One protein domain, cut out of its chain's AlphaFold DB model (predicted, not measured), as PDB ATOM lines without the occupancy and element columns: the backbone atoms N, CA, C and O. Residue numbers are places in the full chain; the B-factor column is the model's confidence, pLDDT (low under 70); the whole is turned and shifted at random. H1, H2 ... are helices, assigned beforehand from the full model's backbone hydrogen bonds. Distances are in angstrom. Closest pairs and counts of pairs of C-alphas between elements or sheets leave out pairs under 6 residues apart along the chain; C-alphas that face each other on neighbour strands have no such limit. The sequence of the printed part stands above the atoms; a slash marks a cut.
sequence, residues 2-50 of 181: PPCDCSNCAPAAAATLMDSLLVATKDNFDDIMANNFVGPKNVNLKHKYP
ATOM      1  N   PRO A   2      16.629   1.720  23.138       74.25
ATOM      2  CA  PRO A   2      15.458   1.233  22.412       74.25
ATOM      3  C   PRO A   2      14.215   1.289  23.322       74.25
ATOM      4  O   PRO A   2      14.373   1.266  24.549       74.25
ATOM      5  N   PRO A   3      12.998   1.396  22.758       79.44
ATOM      6  CA  PRO A   3      11.773   1.232  23.532       79.44
ATOM      7  C   PRO A   3      11.731  -0.155  24.189       79.44
ATOM      8  O   PRO A   3      12.377  -1.103  23.745       79.44
ATOM      9  N   CYS A   4      11.010  -0.244  25.301       84.88
ATOM     10  CA  CYS A   4      10.828  -1.484  26.040       84.88
ATOM     11  C   CYS A   4       9.626  -2.246  25.465       84.88
ATOM     12  O   CYS A   4       8.509  -1.741  25.522       84.88
ATOM     13  N   ASP A   5       9.847  -3.469  24.984       77.62
ATOM     14  CA  ASP A   5       8.804  -4.299  24.356       77.62
ATOM     15  C   ASP A   5       8.292  -5.426  25.279       77.62
ATOM     16  O   ASP A   5       7.644  -6.372  24.835       77.62
ATOM     17  N   CYS A   6       8.582  -5.359  26.586       84.31
ATOM     18  CA  CYS A   6       8.073  -6.345  27.543       84.31
ATOM     19  C   CYS A   6       6.565  -6.166  27.796       84.31
ATOM     20  O   CYS A   6       5.995  -5.105  27.536       84.31
ATOM     21  N   SER A   7       5.918  -7.179  28.378       82.31
ATOM     22  CA  SER A   7       4.472  -7.187  28.653       82.31
ATOM     23  C   SER A   7       3.958  -5.987  29.458       82.31
ATOM     24  O   SER A   7       2.832  -5.551  29.233       82.31
ATOM     25  N   ASN A   8       4.779  -5.420  30.345       88.44
ATOM     26  CA  ASN A   8       4.420  -4.235  31.133       88.44
ATOM     27  C   ASN A   8       4.578  -2.918  30.352       88.44
ATOM     28  O   ASN A   8       3.904  -1.940  30.664       88.44
ATOM     29  N   CYS A   9       5.466  -2.881  29.356       89.00
ATOM     30  CA  CYS A   9       5.745  -1.694  28.548       89.00
ATOM     31  C   CYS A   9       4.871  -1.624  27.281       89.00
ATOM     32  O   CYS A   9       4.482  -0.537  26.860       89.00
ATOM     33  N   ALA A  10       4.537  -2.780  26.694       85.56
ATOM     34  CA  ALA A  10       3.786  -2.911  25.445       85.56
ATOM     35  C   ALA A  10       2.632  -3.941  25.564       85.56
ATOM     36  O   ALA A  10       2.603  -4.938  24.836       85.56
ATOM     37  N   PRO A  11       1.641  -3.725  26.456       87.38
ATOM     38  CA  PRO A  11       0.618  -4.730  26.777       87.38
ATOM     39  C   PRO A  11      -0.246  -5.156  25.578       87.38
ATOM     40  O   PRO A  11      -0.636  -6.318  25.488       87.38
ATOM     41  N   ALA A  12      -0.510  -4.261  24.620       85.19
ATOM     42  CA  ALA A  12      -1.269  -4.593  23.408       85.19
ATOM     43  C   ALA A  12      -0.494  -5.523  22.448       85.19
ATOM     44  O   ALA A  12      -1.082  -6.423  21.842       85.19
ATOM     45  N   ALA A  13       0.828  -5.343  22.344       83.00
ATOM     46  CA  ALA A  13       1.693  -6.240  21.580       83.00
ATOM     47  C   ALA A  13       1.801  -7.603  22.279       83.00
ATOM     48  O   ALA A  13       1.643  -8.634  21.635       83.00
ATOM     49  N   ALA A  14       1.951  -7.613  23.607       86.31
ATOM     50  CA  ALA A  14       1.977  -8.844  24.394       86.31
ATOM     51  C   ALA A  14       0.667  -9.648  24.301       86.31
ATOM     52  O   ALA A  14       0.717 -10.863  24.136       86.31
ATOM     53  N   ALA A  15      -0.501  -8.997  24.332       85.50
ATOM     54  CA  ALA A  15      -1.783  -9.667  24.102       85.50
ATOM     55  C   ALA A  15      -1.853 -10.301  22.698       85.50
ATOM     56  O   ALA A  15      -2.229 -11.463  22.559       85.50
ATOM     57  N   THR A  16      -1.409  -9.568  21.672       84.81
ATOM     58  CA  THR A  16      -1.359 -10.063  20.285       84.81
ATOM     59  C   THR A  16      -0.413 -11.261  20.139       84.81
ATOM     60  O   THR A  16      -0.770 -12.245  19.498       84.81
ATOM     61  N   LEU A  17       0.754 -11.220  20.790       86.88
ATOM     62  CA  LEU A  17       1.707 -12.329  20.840       86.88
ATOM     63  C   LEU A  17       1.094 -13.572  21.507       86.88
ATOM     64  O   LEU A  17       1.208 -14.673  20.971       86.88
ATOM     65  N   MET A  18       0.408 -13.405  22.642       86.88
ATOM     66  CA  MET A  18      -0.251 -14.508  23.353       86.88
ATOM     67  C   MET A  18      -1.352 -15.171  22.512       86.88
ATOM     68  O   MET A  18      -1.406 -16.401  22.459       86.88
ATOM     69  N   ASP A  19      -2.168 -14.388  21.798       84.19
ATOM     70  CA  ASP A  19      -3.155 -14.904  20.837       84.19
ATOM     71  C   ASP A  19      -2.482 -15.711  19.710       84.19
ATOM     72  O   ASP A  19      -2.951 -16.786  19.326       84.19
ATOM     73  N   SER A  20      -1.361 -15.217  19.175       85.75
ATOM     74  CA  SER A  20      -0.620 -15.868  18.090       85.75
ATOM     75  C   SER A  20       0.089 -17.155  18.526       85.75
ATOM     76  O   SER A  20       0.110 -18.126  17.768       85.75
ATOM     77  N   LEU A  21       0.602 -17.229  19.758       86.38
ATOM     78  CA  LEU A  21       1.259 -18.429  20.295       86.38
ATOM     79  C   LEU A  21       0.329 -19.656  20.342       86.38
ATOM     80  O   LEU A  21       0.797 -20.790  20.202       86.38
ATOM     81  N   LEU A  22      -0.991 -19.462  20.439       81.81
ATOM     82  CA  LEU A  22      -1.977 -20.551  20.351       81.81
ATOM     83  C   LEU A  22      -1.847 -21.349  19.044       81.81
ATOM     84  O   LEU A  22      -1.982 -22.578  19.035       81.81
ATOM     85  N   VAL A  23      -1.529 -20.672  17.937       82.06
ATOM     86  CA  VAL A  23      -1.394 -21.263  16.596       82.06
ATOM     87  C   VAL A  23       0.062 -21.510  16.185       82.06
ATOM     88  O   VAL A  23       0.316 -21.902  15.046       82.06
ATOM     89  N   ALA A  24       1.007 -21.370  17.121       86.06
ATOM     90  CA  ALA A  24       2.416 -21.641  16.868       86.06
ATOM     91  C   ALA A  24       2.655 -23.089  16.397       86.06
ATOM     92  O   ALA A  24       2.099 -24.053  16.943       86.06
ATOM     93  N   THR A  25       3.505 -23.218  15.389       82.69
ATOM     94  CA  THR A  25       4.128 -24.432  14.864       82.69
ATOM     95  C   THR A  25       5.643 -24.237  14.902       82.69
ATOM     96  O   THR A  25       6.136 -23.155  15.220       82.69
ATOM     97  N   LYS A  26       6.413 -25.275  14.561       84.88
ATOM     98  CA  LYS A  26       7.872 -25.147  14.450       84.88
ATOM     99  C   LYS A  26       8.288 -24.114  13.391       84.88
ATOM    100  O   LYS A  26       9.329 -23.491  13.536       84.88
ATOM    101  N   ASP A  27       7.474 -23.950  12.351       86.94
ATOM    102  CA  ASP A  27       7.837 -23.218  11.135       86.94
ATOM    103  C   ASP A  27       7.405 -21.742  11.157       86.94
ATOM    104  O   ASP A  27       7.849 -20.977  10.311       86.94
ATOM    105  N   ASN A  28       6.546 -21.339  12.105       86.69
ATOM    106  CA  ASN A  28       6.062 -19.957  12.253       86.69
ATOM    107  C   ASN A  28       6.401 -19.317  13.616       86.69
ATOM    108  O   ASN A  28       6.027 -18.171  13.859       86.69
ATOM    109  N   PHE A  29       7.077 -20.041  14.518       89.25
ATOM    110  CA  PHE A  29       7.371 -19.557  15.871       89.25
ATOM    111  C   PHE A  29       8.222 -18.282  15.859       89.25
ATOM    112  O   PHE A  29       7.888 -17.323  16.553       89.25
ATOM    113  N   ASP A  30       9.271 -18.240  15.036       90.44
ATOM    114  CA  ASP A  30      10.161 -17.077  14.952       90.44
ATOM    115  C   ASP A  30       9.435 -15.848  14.367       90.44
ATOM    116  O   ASP A  30       9.613 -14.737  14.865       90.44
ATOM    117  N   ASP A  31       8.530 -16.043  13.399       87.75
ATOM    118  CA  ASP A  31       7.674 -14.974  12.857       87.75
ATOM    119  C   ASP A  31       6.672 -14.442  13.894       87.75
ATOM    120  O   ASP A  31       6.376 -13.244  13.918       87.75
ATOM    121  N   ILE A  32       6.149 -15.317  14.762       88.50
ATOM    122  CA  ILE A  32       5.280 -14.940  15.887       88.50
ATOM    123  C   ILE A  32       6.077 -14.121  16.907       88.50
ATOM    124  O   ILE A  32       5.643 -13.035  17.285       88.50
ATOM    125  N   MET A  33       7.264 -14.589  17.301       86.38
ATOM    126  CA  MET A  33       8.147 -13.880  18.237       86.38
ATOM    127  C   MET A  33       8.635 -12.531  17.688       86.38
ATOM    128  O   MET A  33       8.853 -11.601  18.461       86.38
ATOM    129  N   ALA A  34       8.763 -12.399  16.365       85.94
ATOM    130  CA  ALA A  34       9.093 -11.151  15.681       85.94
ATOM    131  C   ALA A  34       7.875 -10.239  15.400       85.94
ATOM    132  O   ALA A  34       8.041  -9.208  14.751       85.94
ATOM    133  N   ASN A  35       6.663 -10.595  15.854       81.38
ATOM    134  CA  ASN A  35       5.392  -9.907  15.551       81.38
ATOM    135  C   ASN A  35       5.070  -9.758  14.041       81.38
ATOM    136  O   ASN A  35       4.238  -8.936  13.658       81.38
ATOM    137  N   ASN A  36       5.676 -10.579  13.178       84.62
ATOM    138  CA  ASN A  36       5.471 -10.569  11.724       84.62
ATOM    139  C   ASN A  36       4.373 -11.546  11.258       84.62
ATOM    140  O   ASN A  36       3.983 -11.550  10.090       84.62
ATOM    141  N   PHE A  37       3.866 -12.392  12.156       83.31
ATOM    142  CA  PHE A  37       2.905 -13.439  11.828       83.31
ATOM    143  C   PHE A  37       1.481 -12.912  11.568       83.31
ATOM    144  O   PHE A  37       0.768 -12.495  12.483       83.31
ATOM    145  N   VAL A  38       1.012 -13.039  10.322       75.69
ATOM    146  CA  VAL A  38      -0.366 -12.716   9.903       75.69
ATOM    147  C   VAL A  38      -1.138 -14.003   9.585       75.69
ATOM    148  O   VAL A  38      -1.429 -14.318   8.432       75.69
ATOM    149  N   GLY A  39      -1.438 -14.790  10.622       71.94
ATOM    150  CA  GLY A  39      -2.163 -16.060  10.497       71.94
ATOM    151  C   GLY A  39      -3.642 -16.016  10.909       71.94
ATOM    152  O   GLY A  39      -4.108 -15.048  11.516       71.94
ATOM    153  N   PRO A  40      -4.406 -17.086  10.615       67.25
ATOM    154  CA  PRO A  40      -5.805 -17.197  11.017       67.25
ATOM    155  C   PRO A  40      -5.934 -17.282  12.545       67.25
ATOM    156  O   PRO A  40      -5.455 -18.225  13.168       67.25
ATOM    157  N   LYS A  41      -6.651 -16.327  13.150       64.88
ATOM    158  CA  LYS A  41      -6.880 -16.262  14.609       64.88
ATOM    159  C   LYS A  41      -7.833 -17.333  15.162       64.88
ATOM    160  O   LYS A  41      -7.993 -17.443  16.370       64.88
ATOM    161  N   ASN A  42      -8.498 -18.101  14.298       63.50
ATOM    162  CA  ASN A  42      -9.481 -19.111  14.692       63.50
ATOM    163  C   ASN A  42      -9.077 -20.477  14.122       63.50
ATOM    164  O   ASN A  42      -9.395 -20.812  12.981       63.50
ATOM    165  N   VAL A  43      -8.324 -21.242  14.914       67.75
ATOM    166  CA  VAL A  43      -7.844 -22.587  14.571       67.75
ATOM    167  C   VAL A  43      -8.377 -23.575  15.601       67.75
ATOM    168  O   VAL A  43      -8.390 -23.303  16.798       67.75
ATOM    169  N   ASN A  44      -8.805 -24.753  15.149       72.62
ATOM    170  CA  ASN A  44      -9.338 -25.785  16.033       72.62
ATOM    171  C   ASN A  44      -8.221 -26.446  16.865       72.62
ATOM    172  O   ASN A  44      -7.619 -27.443  16.457       72.62
ATOM    173  N   LEU A  45      -7.974 -25.906  18.061       75.50
ATOM    174  CA  LEU A  45      -6.942 -26.364  18.996       75.50
ATOM    175  C   LEU A  45      -7.225 -27.733  19.646       75.50
ATOM    176  O   LEU A  45      -6.364 -28.236  20.362       75.50
ATOM    177  N   LYS A  46      -8.373 -28.388  19.391       72.81
ATOM    178  CA  LYS A  46      -8.718 -29.698  19.996       72.81
ATOM    179  C   LYS A  46      -7.666 -30.790  19.767       72.81
ATOM    180  O   LYS A  46      -7.608 -31.727  20.547       72.81
ATOM    181  N   HIS A  47      -6.852 -30.668  18.718       70.06
ATOM    182  CA  HIS A  47      -5.751 -31.588  18.422       70.06
ATOM    183  C   HIS A  47      -4.466 -31.318  19.234       70.06
ATOM    184  O   HIS A  47      -3.617 -32.201  19.318       70.06
ATOM    185  N   LYS A  48      -4.300 -30.111  19.802       69.25
ATOM    186  CA  LYS A  48      -3.177 -29.751  20.686       69.25
ATOM    187  C   LYS A  48      -3.442 -30.131  22.142       69.25
ATOM    188  O   LYS A  48      -2.500 -30.418  22.875       69.25
ATOM    189  N   TYR A  49      -4.705 -30.121  22.569       67.88
ATOM    190  CA  TYR A  49      -5.070 -30.565  23.910       67.88
ATOM    191  C   TYR A  49      -4.967 -32.093  24.024       67.88
ATOM    192  O   TYR A  49      -5.353 -32.798  23.087       67.88
ATOM    193  N   PRO A  50      -4.478 -32.631  25.157       67.81
ATOM    194  CA  PRO A  50      -4.559 -34.062  25.409       67.81
ATOM    195  C   PRO A  50      -6.032 -34.514  25.402       67.81
ATOM    196  O   PRO A  50      -6.911 -33.730  25.776       67.81
TER     197      PRO A  50
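This is residues 2 to 50 of the 181 residues of an uncharacterized protein of Puccinia coronata f. sp. avenae (UniProt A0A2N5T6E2). There is little regular structure here: one helix, H1, with the short helix H2 packed on it near residues 20 and 32, and a long stretch with no named element, residues 34 to 50, after H2. Residues 2 to 10 lead into H1, residues 22 to 28 loop round to H2, and residues 34 to 50 trail away to the far end. The 49 printed residues hold two named helices, H1 then H2, and no named strand; the class is all helix, with 16 residues in named elements. The whole is loose, with a radius of gyration of the C-alphas of 12.1 A, and spans 38 by 19 by 18 A.

Look at H1, residues 11 to 21, and H2, residues 29 to 33: they touch, their closest C-alphas being those of Ser 20 and Ile 32, 6.4 A apart. A short link of 7 residues joins them. In H1 and H2 every O i to N i+4 pair is within hydrogen-bond range.

Find C-alpha 11 at (0.618, -4.730, 26.777); from there H1 runs 15.2 A to C-alpha 21. H2 ends at C-alpha 33, at (8.147, -13.880, 18.237).

The C-alphas of Pro 2 and Pro 50, the two farthest apart, are 40.7 A apart. The printed part has no cut. The pLDDT is under 70 at residues 40 to 43 and 48 to 50.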